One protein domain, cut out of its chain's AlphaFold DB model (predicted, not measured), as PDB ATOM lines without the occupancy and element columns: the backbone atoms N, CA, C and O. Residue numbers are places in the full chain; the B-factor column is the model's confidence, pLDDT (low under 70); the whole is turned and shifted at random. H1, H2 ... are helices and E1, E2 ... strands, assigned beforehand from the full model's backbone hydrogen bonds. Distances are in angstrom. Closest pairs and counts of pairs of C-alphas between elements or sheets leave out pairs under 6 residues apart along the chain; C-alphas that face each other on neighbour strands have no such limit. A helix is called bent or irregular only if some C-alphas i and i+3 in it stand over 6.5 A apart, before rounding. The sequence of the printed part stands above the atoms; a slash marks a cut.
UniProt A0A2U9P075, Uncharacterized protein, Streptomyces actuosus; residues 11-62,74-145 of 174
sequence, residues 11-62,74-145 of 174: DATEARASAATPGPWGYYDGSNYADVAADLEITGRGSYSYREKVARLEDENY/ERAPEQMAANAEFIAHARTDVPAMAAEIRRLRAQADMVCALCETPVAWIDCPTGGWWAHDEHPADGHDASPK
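What this domain is: This is residues 11 to 62 and 74 to 145 of the 174 residues of an uncharacterized protein of Streptomyces actuosus (UniProt A0A2U9P075). What does the model look like as a whole? It is a dumbbell: the long kinked helix H2 is the shaft between two small heads, one made by the three-stranded sheet E1 E2 E5 with the hairpin of E3 and E4 near it, the other by the short strand pairs E6 with E9 and E7 with E8. The first part of H2, residues 77 to 92, packs on one face of the sheet, and the short helix H1 packs on residues 91 to 98 of H2. How is it made up? The printed part has 124 residues with two named helices and nine named strands, in the order H1 E1 E2 E3 E4 E5 H2 E6 E7 E8 E9; the class is mixed, helices and strands, and the largest sheet runs E1, E2, E5, antiparallel. How large is the outline? The whole is extended, with a radius of gyration of the C-alphas of 22.7 A, and a rod that spans 67 by 30 by 27 A.

Where its parts are: Where are the strands of the largest sheet? E1 is residues 25 to 29, 13.7 A long, from C-alpha 25 at (21.446, -21.050, -14.087); E2 is residues 33 to 38, 16.8 A, and E5 is residues 52 to 58, 17.5 A. Where are the helices? H2 is residues 77 to 108, 42.9 A from C-alpha 77 at (6.059, -33.645, -12.729) to C-alpha 108 at (7.685, 9.192, -14.922). H1 is residues 11 to 19, 12.0 A. Where are the short strands, of three residues each? E3 is residues 41 to 43, E4 47 to 49, E6 110 to 112, E7 120 to 122 and E8 129 to 131. E9 is residues 142 to 144 and ends with C-alpha 144 at (14.259, 15.698, -14.823).

How they stand to each other: How is the largest sheet joined? The hairpin of E1 and E2 has N 26 and O 37 at 2.9 A, and the antiparallel neighbours E2 and E5 have N 34 and O 57 at 2.8 A. How does H2 stand to it? H2 is on the sheet, over E1 and E2, at a height over the sheet of 14.7 A; the two form two layers, a helix on one face of a sheet, and the closest C-alphas of H2 and E1 are those of Ala 88 and Trp 25, 5.0 A. It runs along the strands, at 6 degrees to E2 on the local plane, and its line rises 38 degrees out of that plane, only just short of standing up from the sheet. H2 has a kink of 51 degrees near residue 92, yet it is neither bent nor irregular, but only just: C-alphas 88 and 91 are 6.2 A apart. What of H1 and the helix backbones? H1 touches H2, with residues 91 to 98 of H2 alone, closest at the C-alphas of Glu 14 and Pro 95, 6.1 A, at a steep tilt of 41 degrees, opposite ways. Every O i to N i+4 pair is within hydrogen-bond range in H1, and 25 of 28 are in H2. How are the short pairs joined? The hairpin of E3 and E4 has N 43 and O 47 at 2.8 A, the hairpin of E7 and E8 has N 122 and O 129 at 2.8 A, and the antiparallel neighbours E6 and E9 have N 111 and O 143 at 2.9 A.

The domain as a whole: How far does it reach? The two C-alphas farthest apart are those of Tyr 62 and Asp 138, 69.7 A, and residues 123 to 128 stand free. Is the printed part cut? Residues 63 to 73 are not printed, and C-alphas 62 and 74 are 14.4 A apart across the cut; of the links that are printed whole, none is long. Where is confidence low? The mean pLDDT of the printed part is 87.3, and residues 60 to 62, 74 to 77 and 134 to 140 are under 70.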
ATOM      1  N   ASP A  11      17.059  -1.669  -4.720       95.62
ATOM      2  CA  ASP A  11      18.456  -1.876  -4.335       95.62
ATOM      3  C   ASP A  11      18.584  -3.133  -3.474       95.62
ATOM      4  O   ASP A  11      19.429  -3.989  -3.740       95.62
ATOM      5  N   ALA A  12      17.680  -3.328  -2.510       94.75
ATOM      6  CA  ALA A  12      17.632  -4.566  -1.740       94.75
ATOM      7  C   ALA A  12      17.296  -5.783  -2.617       94.75
ATOM      8  O   ALA A  12      17.791  -6.885  -2.368       94.75
ATOM      9  N   THR A  13      16.457  -5.610  -3.643       94.44
ATOM     10  CA  THR A  13      16.104  -6.689  -4.579       94.44
ATOM     11  C   THR A  13      17.304  -7.119  -5.417       94.44
ATOM     12  O   THR A  13      17.611  -8.310  -5.486       94.44
ATOM     13  N   GLU A  14      18.040  -6.167  -5.981       94.62
ATOM     14  CA  GLU A  14      19.252  -6.456  -6.743       94.62
ATOM     15  C   GLU A  14      20.397  -6.963  -5.875       94.62
ATOM     16  O   GLU A  14      21.145  -7.838  -6.315       94.62
ATOM     17  N   ALA A  15      20.519  -6.481  -4.636       95.94
ATOM     18  CA  ALA A  15      21.491  -7.001  -3.685       95.94
ATOM     19  C   ALA A  15      21.237  -8.488  -3.400       95.94
ATOM     20  O   ALA A  15      22.173  -9.286  -3.452       95.94
ATOM     21  N   ARG A  16      19.975  -8.894  -3.185       95.62
ATOM     22  CA  ARG A  16      19.612 -10.314  -3.022       95.62
ATOM     23  C   ARG A  16      19.918 -11.132  -4.276       95.62
ATOM     24  O   ARG A  16      20.514 -12.200  -4.166       95.62
ATOM     25  N   ALA A  17      19.565 -10.627  -5.458       94.31
ATOM     26  CA  ALA A  17      19.856 -11.309  -6.721       94.31
ATOM     27  C   ALA A  17      21.369 -11.447  -6.983       94.31
ATOM     28  O   ALA A  17      21.821 -12.458  -7.517       94.31
ATOM     29  N   SER A  18      22.159 -10.450  -6.584       94.38
ATOM     30  CA  SER A  18      23.620 -10.445  -6.730       94.38
ATOM     31  C   SER A  18      24.320 -11.346  -5.716       94.38
ATOM     32  O   SER A  18      25.365 -11.906  -6.032       94.38
ATOM     33  N   ALA A  19      23.750 -11.493  -4.517       96.25
ATOM     34  CA  ALA A  19      24.260 -12.382  -3.477       96.25
ATOM     35  C   ALA A  19      23.997 -13.869  -3.773       96.25
ATOM     36  O   ALA A  19      24.700 -14.726  -3.242       96.25
ATOM     37  N   ALA A  20      22.999 -14.181  -4.607       96.19
ATOM     38  CA  ALA A  20      22.749 -15.541  -5.071       96.19
ATOM     39  C   ALA A  20      23.882 -16.048  -5.984       96.19
ATOM     40  O   ALA A  20      24.618 -15.260  -6.585       96.19
ATOM     41  N   THR A  21      23.993 -17.373  -6.124       96.31
ATOM     42  CA  THR A  21      25.016 -18.033  -6.948       96.31
ATOM     43  C   THR A  21      25.120 -17.374  -8.337       96.31
ATOM     44  O   THR A  21      24.099 -17.187  -9.008       96.31
ATOM     45  N   PRO A  22      26.327 -16.998  -8.808       95.06
ATOM     46  CA  PRO A  22      26.500 -16.434 -10.143       95.06
ATOM     47  C   PRO A  22      25.968 -17.372 -11.230       95.06
ATOM     48  O   PRO A  22      26.216 -18.580 -11.184       95.06
ATOM     49  N   GLY A  23      25.220 -16.799 -12.175       91.19
ATOM     50  CA  GLY A  23      24.668 -17.515 -13.322       91.19
ATOM     51  C   GLY A  23      25.678 -17.727 -14.462       91.19
ATOM     52  O   GLY A  23      26.835 -17.323 -14.328       91.19
ATOM     53  N   PRO A  24      25.227 -18.292 -15.594       94.12
ATOM     54  CA  PRO A  24      23.843 -18.686 -15.869       94.12
ATOM     55  C   PRO A  24      23.381 -19.866 -15.005       94.12
ATOM     56  O   PRO A  24      24.166 -20.743 -14.647       94.12
ATOM     57  N   TRP A  25      22.098 -19.869 -14.650       97.56
ATOM     58  CA  TRP A  25      21.446 -21.050 -14.087       97.56
ATOM     59  C   TRP A  25      20.718 -21.781 -15.208       97.56
ATOM     60  O   TRP A  25      20.124 -21.148 -16.079       97.56
ATOM     61  N   GLY A  26      20.776 -23.105 -15.181       97.12
ATOM     62  CA  GLY A  26      19.942 -23.971 -16.003       97.12
ATOM     63  C   GLY A  26      19.127 -24.905 -15.122       97.12
ATOM     64  O   GLY A  26      19.353 -24.989 -13.910       97.12
ATOM     65  N   TYR A  27      18.196 -25.619 -15.744       96.62
ATOM     66  CA  TYR A  27      17.375 -26.619 -15.078       96.62
ATOM     67  C   TYR A  27      17.493 -27.983 -15.762       96.62
ATOM     68  O   TYR A  27      17.864 -28.087 -16.932       96.62
ATOM     69  N   TYR A  28      17.193 -29.035 -15.010       94.69
ATOM     70  CA  TYR A  28      17.078 -30.400 -15.503       94.69
ATOM     71  C   TYR A  28      15.751 -30.989 -15.043       94.69
ATOM     72  O   TYR A  28      15.444 -30.952 -13.851       94.69
ATOM     73  N   ASP A  29      15.007 -31.546 -15.993       92.31
ATOM     74  CA  ASP A  29      13.748 -32.252 -15.781       92.31
ATOM     75  C   ASP A  29      14.010 -33.764 -15.674       92.31
ATOM     76  O   ASP A  29      14.393 -34.422 -16.647       92.31
ATOM     77  N   GLY A  30      13.890 -34.294 -14.458       88.38
ATOM     78  CA  GLY A  30      14.034 -35.708 -14.136       88.38
ATOM     79  C   GLY A  30      12.688 -36.352 -13.813       88.38
ATOM     80  O   GLY A  30      11.715 -35.692 -13.477       88.38
ATOM     81  N   SER A  31      12.629 -37.685 -13.851       82.50
ATOM     82  CA  SER A  31      11.359 -38.418 -13.711       82.50
ATOM     83  C   SER A  31      10.630 -38.223 -12.374       82.50
ATOM     84  O   SER A  31       9.429 -38.449 -12.312       82.50
ATOM     85  N   ASN A  32      11.342 -37.859 -11.308       84.94
ATOM     86  CA  ASN A  32      10.793 -37.641  -9.964       84.94
ATOM     87  C   ASN A  32      11.469 -36.473  -9.222       84.94
ATOM     88  O   ASN A  32      11.341 -36.338  -8.005       84.94
ATOM     89  N   TYR A  33      12.246 -35.661  -9.938       88.94
ATOM     90  CA  TYR A  33      12.899 -34.476  -9.400       88.94
ATOM     91  C   TYR A  33      13.182 -33.485 -10.526       88.94
ATOM     92  O   TYR A  33      13.427 -33.886 -11.660       88.94
ATOM     93  N   ALA A  34      13.253 -32.205 -10.188       93.12
ATOM     94  CA  ALA A  34      13.819 -31.182 -11.052       93.12
ATOM     95  C   ALA A  34      14.980 -30.495 -10.327       93.12
ATOM     96  O   ALA A  34      14.894 -30.182  -9.140       93.12
ATOM     97  N   ASP A  35      16.098 -30.294 -11.017       95.75
ATOM     98  CA  ASP A  35      17.285 -29.643 -10.457       95.75
ATOM     99  C   ASP A  35      17.474 -28.264 -11.095       95.75
ATOM    100  O   ASP A  35      17.281 -28.109 -12.297       95.75
ATOM    101  N   VAL A  36      17.908 -27.282 -10.302       97.75
ATOM    102  CA  VAL A  36      18.403 -25.982 -10.775       97.75
ATOM    103  C   VAL A  36      19.871 -25.882 -10.396       97.75
ATOM    104  O   VAL A  36      20.237 -26.086  -9.232       97.75
ATOM    105  N   ALA A  37      20.735 -25.580 -11.360       97.69
ATOM    106  CA  ALA A  37      22.170 -25.524 -11.119       97.69
ATOM    107  C   ALA A  37      22.863 -24.447 -11.955       97.69
ATOM    108  O   ALA A  37      22.427 -24.100 -13.053       97.69
ATOM    109  N   ALA A  38      23.968 -23.932 -11.424       97.62
ATOM    110  CA  ALA A  38      24.823 -22.989 -12.121       97.62
ATOM    111  C   ALA A  38      25.733 -23.717 -13.119       97.62
ATOM    112  O   ALA A  38      26.333 -24.745 -12.784       97.62
ATOM    113  N   ASP A  39      25.842 -23.156 -14.325       96.31
ATOM    114  CA  ASP A  39      26.575 -23.736 -15.458       96.31
ATOM    115  C   ASP A  39      26.115 -25.172 -15.774       96.31
ATOM    116  O   ASP A  39      26.924 -26.078 -15.972       96.31
ATOM    117  N   LEU A  40      24.793 -25.392 -15.742       96.62
ATOM    118  CA  LEU A  40      24.199 -26.685 -16.063       96.62
ATOM    119  C   LEU A  40      24.358 -26.989 -17.555       96.62
ATOM    120  O   LEU A  40      23.910 -26.229 -18.411       96.62
ATOM    121  N   GLU A  41      24.924 -28.154 -17.854       94.88
ATOM    122  CA  GLU A  41      25.082 -28.677 -19.207       94.88
ATOM    123  C   GLU A  41      24.503 -30.090 -19.291       94.88
ATOM    124  O   GLU A  41      24.896 -30.990 -18.541       94.88
ATOM    125  N   ILE A  42      23.573 -30.311 -20.223       93.06
ATOM    126  CA  ILE A  42      23.030 -31.647 -20.475       93.06
ATOM    127  C   ILE A  42      24.113 -32.515 -21.115       93.06
ATOM    128  O   ILE A  42      24.655 -32.208 -22.177       93.06
ATOM    129  N   THR A  43      24.392 -33.645 -20.479       88.81
ATOM    130  CA  THR A  43      25.300 -34.675 -20.985       88.81
ATOM    131  C   THR A  43      24.490 -35.825 -21.598       88.81
ATOM    132  O   THR A  43      23.282 -35.961 -21.392       88.81
ATOM    133  N   GLY A  44      25.129 -36.680 -22.397       85.12
ATOM    134  CA  GLY A  44      24.440 -37.817 -23.017       85.12
ATOM    135  C   GLY A  44      23.788 -38.770 -21.998       85.12
ATOM    136  O   GLY A  44      24.232 -38.879 -20.859       85.12
ATOM    137  N   ARG A  45      22.764 -39.519 -22.442       82.12
ATOM    138  CA  ARG A  45      22.007 -40.515 -21.642       82.12
ATOM    139  C   ARG A  45      21.242 -39.943 -20.436       82.12
ATOM    140  O   ARG A  45      21.101 -40.631 -19.432       82.12
ATOM    141  N   GLY A  46      20.734 -38.715 -20.539       79.44
ATOM    142  CA  GLY A  46      19.883 -38.132 -19.496       79.44
ATOM    143  C   GLY A  46      20.635 -37.782 -18.212       79.44
ATOM    144  O   GLY A  46      20.027 -37.729 -17.154       79.44
ATOM    145  N   SER A  47      21.946 -37.562 -18.296       86.88
ATOM    146  CA  SER A  47      22.763 -37.034 -17.199       86.88
ATOM    147  C   SER A  47      23.071 -35.560 -17.467       86.88
ATOM    148  O   SER A  47      22.938 -35.095 -18.597       86.88
ATOM    149  N   TYR A  48      23.562 -34.818 -16.484       94.00
ATOM    150  CA  TYR A  48      24.011 -33.437 -16.667       94.00
ATOM    151  C   TYR A  48      25.239 -33.152 -15.793       94.00
ATOM    152  O   TYR A  48      25.484 -33.842 -14.801       94.00
ATOM    153  N   SER A  49      26.034 -32.160 -16.179       94.62
ATOM    154  CA  SER A  49      27.113 -31.597 -15.366       94.62
ATOM    155  C   SER A  49      26.743 -30.192 -14.924       94.62
ATOM    156  O   SER A  49      25.923 -29.533 -15.553       94.62
ATOM    157  N   TYR A  50      27.328 -29.746 -13.820       96.62
ATOM    158  CA  TYR A  50      27.115 -28.413 -13.272       96.62
ATOM    159  C   TYR A  50      28.310 -28.012 -12.415       96.62
ATOM    160  O   TYR A  50      29.037 -28.875 -11.911       96.62
ATOM    161  N   ARG A  51      28.496 -26.706 -12.212       96.75
ATOM    162  CA  ARG A  51      29.485 -26.192 -11.257       96.75
ATOM    163  C   ARG A  51      28.970 -26.274  -9.825       96.75
ATOM    164  O   ARG A  51      29.699 -26.690  -8.930       96.75
ATOM    165  N   GLU A  52      27.724 -25.861  -9.608       96.50
ATOM    166  CA  GLU A  52      27.113 -25.780  -8.280       96.50
ATOM    167  C   GLU A  52      25.603 -26.012  -8.361       96.50
ATOM    168  O   GLU A  52      24.934 -25.451  -9.228       96.50
ATOM    169  N   LYS A  53      25.061 -26.840  -7.464       96.62
ATOM    170  CA  LYS A  53      23.618 -27.064  -7.368       96.62
ATOM    171  C   LYS A  53      22.982 -25.938  -6.554       96.62
ATOM    172  O   LYS A  53      23.404 -25.701  -5.429       96.62
ATOM    173  N   VAL A  54      21.969 -25.286  -7.121       97.25
ATOM    174  CA  VAL A  54      21.267 -24.143  -6.515       97.25
ATOM    175  C   VAL A  54      20.042 -24.614  -5.740       97.25
ATOM    176  O   VAL A  54      19.842 -24.222  -4.595       97.25
ATOM    177  N   ALA A  55      19.227 -25.468  -6.356       96.44
ATOM    178  CA  ALA A  55      18.021 -26.010  -5.749       96.44
ATOM    179  C   ALA A  55      17.689 -27.378  -6.342       96.44
ATOM    180  O   ALA A  55      18.093 -27.704  -7.461       96.44
ATOM    181  N   ARG A  56      16.911 -28.154  -5.591       94.25
ATOM    182  CA  ARG A  56      16.243 -29.348  -6.085       94.25
ATOM    183  C   ARG A  56      14.794 -29.329  -5.632       94.25
ATOM    184  O   ARG A  56      14.523 -29.057  -4.468       94.25
ATOM    185  N   LEU A  57      13.904 -29.637  -6.560       91.62
ATOM    186  CA  LEU A  57      12.510 -29.932  -6.307       91.62
ATOM    187  C   LEU A  57      12.380 -31.450  -6.379       91.62
ATOM    188  O   LEU A  57      12.711 -32.037  -7.407       91.62
ATOM    189  N   GLU A  58      11.960 -32.085  -5.294       86.56
ATOM    190  CA  GLU A  58      11.693 -33.523  -5.250       86.56
ATOM    191  C   GLU A  58      10.188 -33.729  -5.099       86.56
ATOM    192  O   GLU A  58       9.515 -32.948  -4.425       86.56
ATOM    193  N   ASP A  59       9.661 -34.769  -5.740       75.50
ATOM    194  CA  ASP A  59       8.331 -35.271  -5.412       75.50
ATOM    195  C   ASP A  59       8.456 -35.980  -4.054       75.50
ATOM    196  O   ASP A  59       8.830 -37.154  -3.979       75.50
ATOM    197  N   GLU A  60       8.264 -35.236  -2.959       62.50
ATOM    198  CA  GLU A  60       8.303 -35.758  -1.587       62.50
ATOM    199  C   GLU A  60       7.049 -36.586  -1.283       62.50
ATOM    200  O   GLU A  60       6.336 -36.365  -0.307       62.50
ATOM    201  N   ASN A  61       6.784 -37.604  -2.096       57.94
ATOM    202  CA  ASN A  61       5.718 -38.554  -1.841       57.94
ATOM    203  C   ASN A  61       6.175 -39.628  -0.841       57.94
ATOM    204  O   ASN A  61       6.215 -40.823  -1.129       57.94
ATOM    205  N   TYR A  62       6.612 -39.181   0.340       51.88
ATOM    206  CA  TYR A  62       7.194 -40.045   1.373       51.88
ATOM    207  C   TYR A  62       6.143 -40.738   2.257       51.88
ATOM    208  O   TYR A  62       6.498 -41.570   3.093       51.88
ATOM    209  N   GLU A  74      -2.181 -31.881  -7.403       52.53
ATOM    210  CA  GLU A  74      -0.914 -31.440  -6.774       52.53
ATOM    211  C   GLU A  74       0.345 -32.167  -7.283       52.53
ATOM    212  O   GLU A  74       1.463 -31.694  -7.068       52.53
ATOM    213  N   ARG A  75       0.194 -33.286  -8.004       57.94
ATOM    214  CA  ARG A  75       1.313 -34.138  -8.443       57.94
ATOM    215  C   ARG A  75       1.470 -34.144  -9.964       57.94
ATOM    216  O   ARG A  75       1.210 -35.142 -10.631       57.94
ATOM    217  N   ALA A  76       1.919 -33.023 -10.522       64.19
ATOM    218  CA  ALA A  76       2.320 -32.951 -11.926       64.19
ATOM    219  C   ALA A  76       3.851 -32.791 -12.020       64.19
ATOM    220  O   ALA A  76       4.348 -31.699 -11.737       64.19
ATOM    221  N   PRO A  77       4.624 -33.813 -12.443       68.75
ATOM    222  CA  PRO A  77       6.059 -33.645 -12.729       68.75
ATOM    223  C   PRO A  77       6.323 -32.489 -13.713       68.75
ATOM    224  O   PRO A  77       7.320 -31.782 -13.595       68.75
ATOM    225  N   GLU A  78       5.363 -32.203 -14.598       78.69
ATOM    226  CA  GLU A  78       5.360 -31.026 -15.474       78.69
ATOM    227  C   GLU A  78       5.419 -29.694 -14.696       78.69
ATOM    228  O   GLU A  78       6.136 -28.775 -15.092       78.69
ATOM    229  N   GLN A  79       4.730 -29.585 -13.553       84.00
ATOM    230  CA  GLN A  79       4.766 -28.389 -12.705       84.00
ATOM    231  C   GLN A  79       6.116 -28.243 -11.992       84.00
ATOM    232  O   GLN A  79       6.597 -27.124 -11.817       84.00
ATOM    233  N   MET A  80       6.760 -29.348 -11.603       88.00
ATOM    234  CA  MET A  80       8.108 -29.306 -11.024       88.00
ATOM    235  C   MET A  80       9.132 -28.803 -12.041       88.00
ATOM    236  O   MET A  80       9.944 -27.938 -11.707       88.00
ATOM    237  N   ALA A  81       9.061 -29.297 -13.280       89.31
ATOM    238  CA  ALA A  81       9.896 -28.818 -14.374       89.31
ATOM    239  C   ALA A  81       9.660 -27.322 -14.642       89.31
ATOM    240  O   ALA A  81      10.620 -26.552 -14.671       89.31
ATOM    241  N   ALA A  82       8.397 -26.884 -14.724       92.50
ATOM    242  CA  ALA A  82       8.044 -25.474 -14.909       92.50
ATOM    243  C   ALA A  82       8.538 -24.579 -13.756       92.50
ATOM    244  O   ALA A  82       9.037 -23.475 -13.981       92.50
ATOM    245  N   ASN A  83       8.453 -25.056 -12.512       93.56
ATOM    246  CA  ASN A  83       8.973 -24.339 -11.349       93.56
ATOM    247  C   ASN A  83      10.504 -24.223 -11.400       93.56
ATOM    248  O   ASN A  83      11.048 -23.156 -11.115       93.56
ATOM    249  N   ALA A  84      11.207 -25.298 -11.771       95.75
ATOM    250  CA  ALA A  84      12.659 -25.280 -11.916       95.75
ATOM    251  C   ALA A  84      13.105 -24.330 -13.038       95.75
ATOM    252  O   ALA A  84      14.041 -23.553 -12.846       95.75
ATOM    253  N   GLU A  85      12.398 -24.337 -14.170       96.38
ATOM    254  CA  GLU A  85      12.612 -23.398 -15.271       96.38
ATOM    255  C   GLU A  85      12.423 -21.946 -14.813       96.38
ATOM    256  O   GLU A  85      13.320 -21.118 -14.995       96.38
ATOM    257  N   PHE A  86      11.316 -21.643 -14.131       97.25
ATOM    258  CA  PHE A  86      11.057 -20.313 -13.576       97.25
ATOM    259  C   PHE A  86      12.179 -19.847 -12.633       97.25
ATOM    260  O   PHE A  86      12.680 -18.726 -12.754       97.25
ATOM    261  N   ILE A  87      12.617 -20.711 -11.710       96.94
ATOM    262  CA  ILE A  87      13.697 -20.396 -10.765       96.94
ATOM    263  C   ILE A  87      15.022 -20.159 -11.503       96.94
ATOM    264  O   ILE A  87      15.748 -19.225 -11.159       96.94
ATOM    265  N   ALA A  88      15.342 -20.966 -12.519       97.75
ATOM    266  CA  ALA A  88      16.551 -20.788 -13.321       97.75
ATOM    267  C   ALA A  88      16.560 -19.418 -14.027       97.75
ATOM    268  O   ALA A  88      17.558 -18.693 -13.972       97.75
ATOM    269  N   HIS A  89      15.429 -19.023 -14.619       97.12
ATOM    270  CA  HIS A  89      15.284 -17.740 -15.308       97.12
ATOM    271  C   HIS A  89      15.300 -16.525 -14.375       97.12
ATOM    272  O   HIS A  89      15.828 -15.472 -14.748       97.12
ATOM    273  N   ALA A  90      14.841 -16.672 -13.127       95.94
ATOM    274  CA  ALA A  90      14.813 -15.586 -12.149       95.94
ATOM    275  C   ALA A  90      16.180 -14.903 -11.950       95.94
ATOM    276  O   ALA A  90      16.235 -13.702 -11.670       95.94
ATOM    277  N   ARG A  91      17.297 -15.627 -12.142       95.62
ATOM    278  CA  ARG A  91      18.651 -15.059 -12.024       95.62
ATOM    279  C   ARG A  91      18.937 -13.951 -13.045       95.62
ATOM    280  O   ARG A  91      19.754 -13.072 -12.746       95.62
ATOM    281  N   THR A  92      18.278 -13.991 -14.201       95.25
ATOM    282  CA  THR A  92      18.394 -13.008 -15.290       95.25
ATOM    283  C   THR A  92      17.215 -12.039 -15.284       95.25
ATOM    284  O   THR A  92      17.413 -10.828 -15.402       95.25
ATOM    285  N   ASP A  93      16.004 -12.553 -15.077       96.81
ATOM    286  CA  ASP A  93      14.778 -11.770 -15.213       96.81
ATOM    287  C   ASP A  93      14.619 -10.749 -14.087       96.81
ATOM    288  O   ASP A  93      14.238  -9.609 -14.341       96.81
ATOM    289  N   VAL A  94      14.955 -11.103 -12.840       95.62
ATOM    290  CA  VAL A  94      14.810 -10.181 -11.699       95.62
ATOM    291  C   VAL A  94      15.695  -8.933 -11.852       95.62
ATOM    292  O   VAL A  94      15.156  -7.829 -11.739       95.62
ATOM    293  N   PRO A  95      17.007  -9.040 -12.155       95.56
ATOM    294  CA  PRO A  95      17.824  -7.865 -12.459       95.56
ATOM    295  C   PRO A  95      17.313  -7.051 -13.657       95.56
ATOM    296  O   PRO A  95      17.294  -5.823 -13.595       95.56
ATOM    297  N   ALA A  96      16.862  -7.709 -14.731       96.25
ATOM    298  CA  ALA A  96      16.332  -7.017 -15.907       96.25
ATOM    299  C   ALA A  96      15.057  -6.220 -15.577       96.25
ATOM    300  O   ALA A  96      14.940  -5.050 -15.943       96.25
ATOM    301  N   MET A  97      14.137  -6.818 -14.817       97.12
ATOM    302  CA  MET A  97      12.930  -6.148 -14.334       97.12
ATOM    303  C   MET A  97      13.259  -4.978 -13.402       97.12
ATOM    304  O   MET A  97      12.653  -3.916 -13.521       97.12
ATOM    305  N   ALA A  98      14.226  -5.125 -12.491       95.94
ATOM    306  CA  ALA A  98      14.633  -4.038 -11.599       95.94
ATOM    307  C   ALA A  98      15.222  -2.845 -12.374       95.94
ATOM    308  O   ALA A  98      14.848  -1.696 -12.115       95.94
ATOM    309  N   ALA A  99      16.078  -3.108 -13.367       96.12
ATOM    310  CA  ALA A  99      16.606  -2.086 -14.266       96.12
ATOM    311  C   ALA A  99      15.488  -1.376 -15.049       96.12
ATOM    312  O   ALA A  99      15.473  -0.145 -15.133       96.12
ATOM    313  N   GLU A 100      14.511  -2.133 -15.551       96.62
ATOM    314  CA  GLU A 100      13.376  -1.587 -16.291       96.62
ATOM    315  C   GLU A 100      12.468  -0.719 -15.412       96.62
ATOM    316  O   GLU A 100      12.082   0.381 -15.805       96.62
ATOM    317  N   ILE A 101      12.188  -1.139 -14.176       95.81
ATOM    318  CA  ILE A 101      11.415  -0.323 -13.232       95.81
ATOM    319  C   ILE A 101      12.156   0.982 -12.921       95.81
ATOM    320  O   ILE A 101      11.516   2.032 -12.847       95.81
ATOM    321  N   ARG A 102      13.490   0.966 -12.768       94.62
ATOM    322  CA  ARG A 102      14.259   2.213 -12.591       94.62
ATOM    323  C   ARG A 102      14.140   3.128 -13.802       94.62
ATOM    324  O   ARG A 102      13.912   4.322 -13.623       94.62
ATOM    325  N   ARG A 103      14.243   2.578 -15.015       92.69
ATOM    326  CA  ARG A 103      14.048   3.331 -16.258       92.69
ATOM    327  C   ARG A 103      12.662   3.976 -16.291       92.69
ATOM    328  O   ARG A 103      12.562   5.174 -16.522       92.69
ATOM    329  N   LEU A 104      11.610   3.208 -16.011       92.50
ATOM    330  CA  LEU A 104      10.228   3.693 -16.004       92.50
ATOM    331  C   LEU A 104       9.983   4.759 -14.930       92.50
ATOM    332  O   LEU A 104       9.328   5.757 -15.212       92.50
ATOM    333  N   ARG A 105      10.541   4.593 -13.723       91.69
ATOM    334  CA  ARG A 105      10.476   5.615 -12.664       91.69
ATOM    335  C   ARG A 105      11.152   6.913 -13.105       91.69
ATOM    336  O   ARG A 105      10.539   7.967 -13.006       91.69
ATOM    337  N   ALA A 106      12.350   6.826 -13.685       89.44
ATOM    338  CA  ALA A 106      13.041   7.996 -14.223       89.44
ATOM    339  C   ALA A 106      12.246   8.678 -15.348       89.44
ATOM    340  O   ALA A 106      12.241   9.900 -15.426       89.44
ATOM    341  N   GLN A 107      11.550   7.911 -16.197       88.88
ATOM    342  CA  GLN A 107      10.677   8.481 -17.225       88.88
ATOM    343  C   GLN A 107       9.439   9.171 -16.646       88.88
ATOM    344  O   GLN A 107       9.047  10.217 -17.150       88.88
ATOM    345  N   ALA A 108       8.837   8.603 -15.601       88.25
ATOM    346  CA  ALA A 108       7.685   9.192 -14.922       88.25
ATOM    347  C   ALA A 108       8.028  10.507 -14.198       88.25
ATOM    348  O   ALA A 108       7.155  11.354 -14.022       88.25
ATOM    349  N   ASP A 109       9.295  10.688 -13.819       90.38
ATOM    350  CA  ASP A 109       9.803  11.900 -13.174       90.38
ATOM    351  C   ASP A 109      10.232  12.993 -14.174       90.38
ATOM    352  O   ASP A 109      10.818  14.002 -13.776       90.38
ATOM    353  N   MET A 110       9.949  12.835 -15.472       89.06
ATOM    354  CA  MET A 110      10.262  13.849 -16.479       89.06
ATOM    355  C   MET A 110       9.165  14.914 -16.588       89.06
ATOM    356  O   MET A 110       7.966  14.630 -16.556       89.06
ATOM    357  N   VAL A 111       9.592  16.160 -16.785       89.81
ATOM    358  CA  VAL A 111       8.718  17.315 -17.021       89.81
ATOM    359  C   VAL A 111       9.120  18.060 -18.291       89.81
ATOM    360  O   VAL A 111      10.254  17.972 -18.768       89.81
ATOM    361  N   CYS A 112       8.173  18.810 -18.841       86.56
ATOM    362  CA  CYS A 112       8.387  19.724 -19.948       86.56
ATOM    363  C   CYS A 112       9.328  20.854 -19.512       86.56
ATOM    364  O   CYS A 112       9.036  21.553 -18.543       86.56
ATOM    365  N   ALA A 113      10.430  21.085 -20.232       84.62
ATOM    366  CA  ALA A 113      11.359  22.165 -19.889       84.62
ATOM    367  C   ALA A 113      10.761  23.579 -20.034       84.62
ATOM    368  O   ALA A 113      11.310  24.525 -19.471       84.62
ATOM    369  N   LEU A 114       9.665  23.745 -20.788       84.31
ATOM    370  CA  LEU A 114       9.050  25.055 -21.028       84.31
ATOM    371  C   LEU A 114       7.949  25.415 -20.026       84.31
ATOM    372  O   LEU A 114       7.813  26.590 -19.685       84.31
ATOM    373  N   CYS A 115       7.156  24.443 -19.572       86.12
ATOM    374  CA  CYS A 115       6.014  24.700 -18.688       86.12
ATOM    375  C   CYS A 115       5.998  23.865 -17.401       86.12
ATOM    376  O   CYS A 115       5.071  24.009 -16.612       86.12
ATOM    377  N   GLU A 116       6.995  23.002 -17.185       86.81
ATOM    378  CA  GLU A 116       7.142  22.141 -15.998       86.81
ATOM    379  C   GLU A 116       6.009  21.111 -15.797       86.81
ATOM    380  O   GLU A 116       5.989  20.377 -14.806       86.81
ATOM    381  N   THR A 117       5.092  20.989 -16.762       86.81
ATOM    382  CA  THR A 117       4.045  19.960 -16.785       86.81
ATOM    383  C   THR A 117       4.667  18.570 -16.996       86.81
ATOM    384  O   THR A 117       5.592  18.444 -17.802       86.81
ATOM    385  N   PRO A 118       4.190  17.507 -16.316       88.19
ATOM    386  CA  PRO A 118       4.656  16.140 -16.554       88.19
ATOM    387  C   PRO A 118       4.545  15.734 -18.025       88.19
ATOM    388  O   PRO A 118       3.535  16.013 -18.671       88.19
ATOM    389  N   VAL A 119       5.571  15.053 -18.534       87.94
ATOM    390  CA  VAL A 119       5.620  14.561 -19.919       87.94
ATOM    391  C   VAL A 119       5.728  13.048 -19.949       87.94
ATOM    392  O   VAL A 119       6.334  12.434 -19.076       87.94
ATOM    393  N   ALA A 120       5.149  12.438 -20.977       86.62
ATOM    394  CA  ALA A 120       5.225  11.005 -21.213       86.62
ATOM    395  C   ALA A 120       6.079  10.711 -22.448       86.62
ATOM    396  O   ALA A 120       6.056  11.458 -23.431       86.62
ATOM    397  N   TRP A 121       6.822   9.605 -22.399       86.88
ATOM    398  CA  TRP A 121       7.514   9.077 -23.568       86.88
ATOM    399  C   TRP A 121       6.508   8.388 -24.489       86.88
ATOM    400  O   TRP A 121       5.823   7.450 -24.080       86.88
ATOM    401  N   ILE A 122       6.439   8.835 -25.737       85.44
ATOM    402  CA  ILE A 122       5.664   8.209 -26.801       85.44
ATOM    403  C   ILE A 122       6.630   7.396 -27.649       85.44
ATOM    404  O   ILE A 122       7.514   7.950 -28.302       85.44
ATOM    405  N   ASP A 123       6.461   6.077 -27.636       85.00
ATOM    406  CA  ASP A 123       7.275   5.187 -28.453       85.00
ATOM    407  C   ASP A 123       6.885   5.287 -29.936       85.00
ATOM    408  O   ASP A 123       5.711   5.395 -30.301       85.00
ATOM    409  N   CYS A 124       7.887   5.251 -30.803       81.75
ATOM    410  CA  CYS A 124       7.736   5.321 -32.247       81.75
ATOM    411  C   CYS A 124       8.852   4.500 -32.896       81.75
ATOM    412  O   CYS A 124       9.994   4.597 -32.443       81.75
ATOM    413  N   PRO A 125       8.592   3.789 -34.012       87.75
ATOM    414  CA  PRO A 125       9.615   3.030 -34.736       87.75
ATOM    415  C   PRO A 125      10.897   3.803 -35.092       87.75
ATOM    416  O   PRO A 125      11.919   3.187 -35.377       87.75
ATOM    417  N   THR A 126      10.860   5.140 -35.098       85.31
ATOM    418  CA  THR A 126      12.014   6.007 -35.382       85.31
ATOM    419  C   THR A 126      12.756   6.511 -34.139       85.31
ATOM    420  O   THR A 126      13.666   7.320 -34.294       85.31
ATOM    421  N   GLY A 127      12.393   6.067 -32.930       76.06
ATOM    422  CA  GLY A 127      13.103   6.409 -31.689       76.06
ATOM    423  C   GLY A 127      12.344   7.271 -30.675       76.06
ATOM    424  O   GLY A 127      13.000   7.828 -29.806       76.06
ATOM    425  N   GLY A 128      11.009   7.355 -30.767       85.06
ATOM    426  CA  GLY A 128      10.112   8.016 -29.797       85.06
ATOM    427  C   GLY A 128      10.320   9.523 -29.549       85.06
ATOM    428  O   GLY A 128      11.224  10.144 -30.105       85.06
ATOM    429  N   TRP A 129       9.435  10.139 -28.756       86.19
ATOM    430  CA  TRP A 129       9.527  11.550 -28.332       86.19
ATOM    431  C   TRP A 129       8.761  11.818 -27.026       86.19
ATOM    432  O   TRP A 129       7.903  11.036 -26.628       86.19
ATOM    433  N   TRP A 130       9.046  12.940 -26.360       86.44
ATOM    434  CA  TRP A 130       8.339  13.386 -25.151       86.44
ATOM    435  C   TRP A 130       7.152  14.294 -25.491       86.44
ATOM    436  O   TRP A 130       7.283  15.161 -26.354       86.44
ATOM    437  N   ALA A 131       6.007  14.122 -24.820       84.31
ATOM    438  CA  ALA A 131       4.824  14.964 -25.032       84.31
ATOM    439  C   ALA A 131       3.877  15.030 -23.816       84.31
ATOM    440  O   ALA A 131       3.916  14.172 -22.932       84.31
ATOM    441  N   HIS A 132       2.997  16.037 -23.812       80.62
ATOM    442  CA  HIS A 132       1.819  16.160 -22.942       80.62
ATOM    443  C   HIS A 132       0.675  16.871 -23.691       80.62
ATOM    444  O   HIS A 132       0.888  17.425 -24.772       80.62
ATOM    445  N   ASP A 133      -0.534  16.872 -23.121       74.38
ATOM    446  CA  ASP A 133      -1.762  17.312 -23.807       74.38
ATOM    447  C   ASP A 133      -1.774  18.788 -24.242       74.38
ATOM    448  O   ASP A 133      -2.516  19.151 -25.155       74.38
ATOM    449  N   GLU A 134      -0.974  19.657 -23.617       69.81
ATOM    450  CA  GLU A 134      -0.999  21.094 -23.927       69.81
ATOM    451  C   GLU A 134      -0.162  21.438 -25.173       69.81
ATOM    452  O   GLU A 134      -0.485  22.402 -25.863       69.81
ATOM    453  N   HIS A 135       0.861  20.636 -25.513       64.06
ATOM    454  CA  HIS A 135       1.758  20.898 -26.649       64.06
ATOM    455  C   HIS A 135       2.206  19.590 -27.335       64.06
ATOM    456  O   HIS A 135       3.189  18.970 -26.929       64.06
ATOM    457  N   PRO A 136       1.510  19.139 -28.394       61.81
ATOM    458  CA  PRO A 136       1.773  17.823 -28.973       61.81
ATOM    459  C   PRO A 136       2.950  17.731 -29.973       61.81
ATOM    460  O   PRO A 136       3.177  16.624 -30.463       61.81
ATOM    461  N   ALA A 137       3.672  18.810 -30.351       58.94
ATOM    462  CA  ALA A 137       4.543  18.722 -31.547       58.94
ATOM    463  C   ALA A 137       5.685  19.755 -31.791       58.94
ATOM    464  O   ALA A 137       6.054  19.920 -32.954       58.94
ATOM    465  N   ASP A 138       6.278  20.453 -30.814       56.28
ATOM    466  CA  ASP A 138       7.200  21.581 -31.124       56.28
ATOM    467  C   ASP A 138       8.612  21.569 -30.497       56.28
ATOM    468  O   ASP A 138       9.254  22.610 -30.415       56.28
ATOM    469  N   GLY A 139       9.185  20.400 -30.191       58.84
ATOM    470  CA  GLY A 139      10.617  20.316 -29.845       58.84
ATOM    471  C   GLY A 139      10.916  20.678 -28.390       58.84
ATOM    472  O   GLY A 139      11.818  21.461 -28.103       58.84
ATOM    473  N   HIS A 140      10.144  20.094 -27.477       57.91
ATOM    474  CA  HIS A 140      10.347  20.241 -26.041       57.91
ATOM    475  C   HIS A 140      11.322  19.182 -25.549       57.91
ATOM    476  O   HIS A 140      11.034  17.984 -25.582       57.91
ATOM    477  N   ASP A 141      12.468  19.641 -25.067       70.00
ATOM    478  CA  ASP A 141      13.378  18.788 -24.322       70.00
ATOM    479  C   ASP A 141      12.723  18.434 -22.981       70.00
ATOM    480  O   ASP A 141      12.245  19.300 -22.241       70.00
ATOM    481  N   ALA A 142      12.676  17.146 -22.658       78.62
ATOM    482  CA  ALA A 142      12.279  16.717 -21.329       78.62
ATOM    483  C   ALA A 142      13.435  16.963 -20.359       78.62
ATOM    484  O   ALA A 142      14.587  16.631 -20.648       78.62
ATOM    485  N   SER A 143      13.119  17.511 -19.191       82.75
ATOM    486  CA  SER A 143      14.076  17.683 -18.100       82.75
ATOM    487  C   SER A 143      13.651  16.855 -16.888       82.75
ATOM    488  O   SER A 143      12.449  16.690 -16.664       82.75
ATOM    489  N   PRO A 144      14.597  16.319 -16.094       81.69
ATOM    490  CA  PRO A 144      14.259  15.698 -14.823       81.69
ATOM    491  C   PRO A 144      13.528  16.714 -13.954       81.69
ATOM    492  O   PRO A 144      13.965  17.865 -13.850       81.69
ATOM    493  N   LYS A 145      12.437  16.299 -13.311       81.19
ATOM    494  CA  LYS A 145      11.787  17.127 -12.303       81.19
ATOM    495  C   LYS A 145      12.833  17.527 -11.254       81.19
ATOM    496  O   LYS A 145      13.549  16.652 -10.758       81.19
TER     497      LYS A 145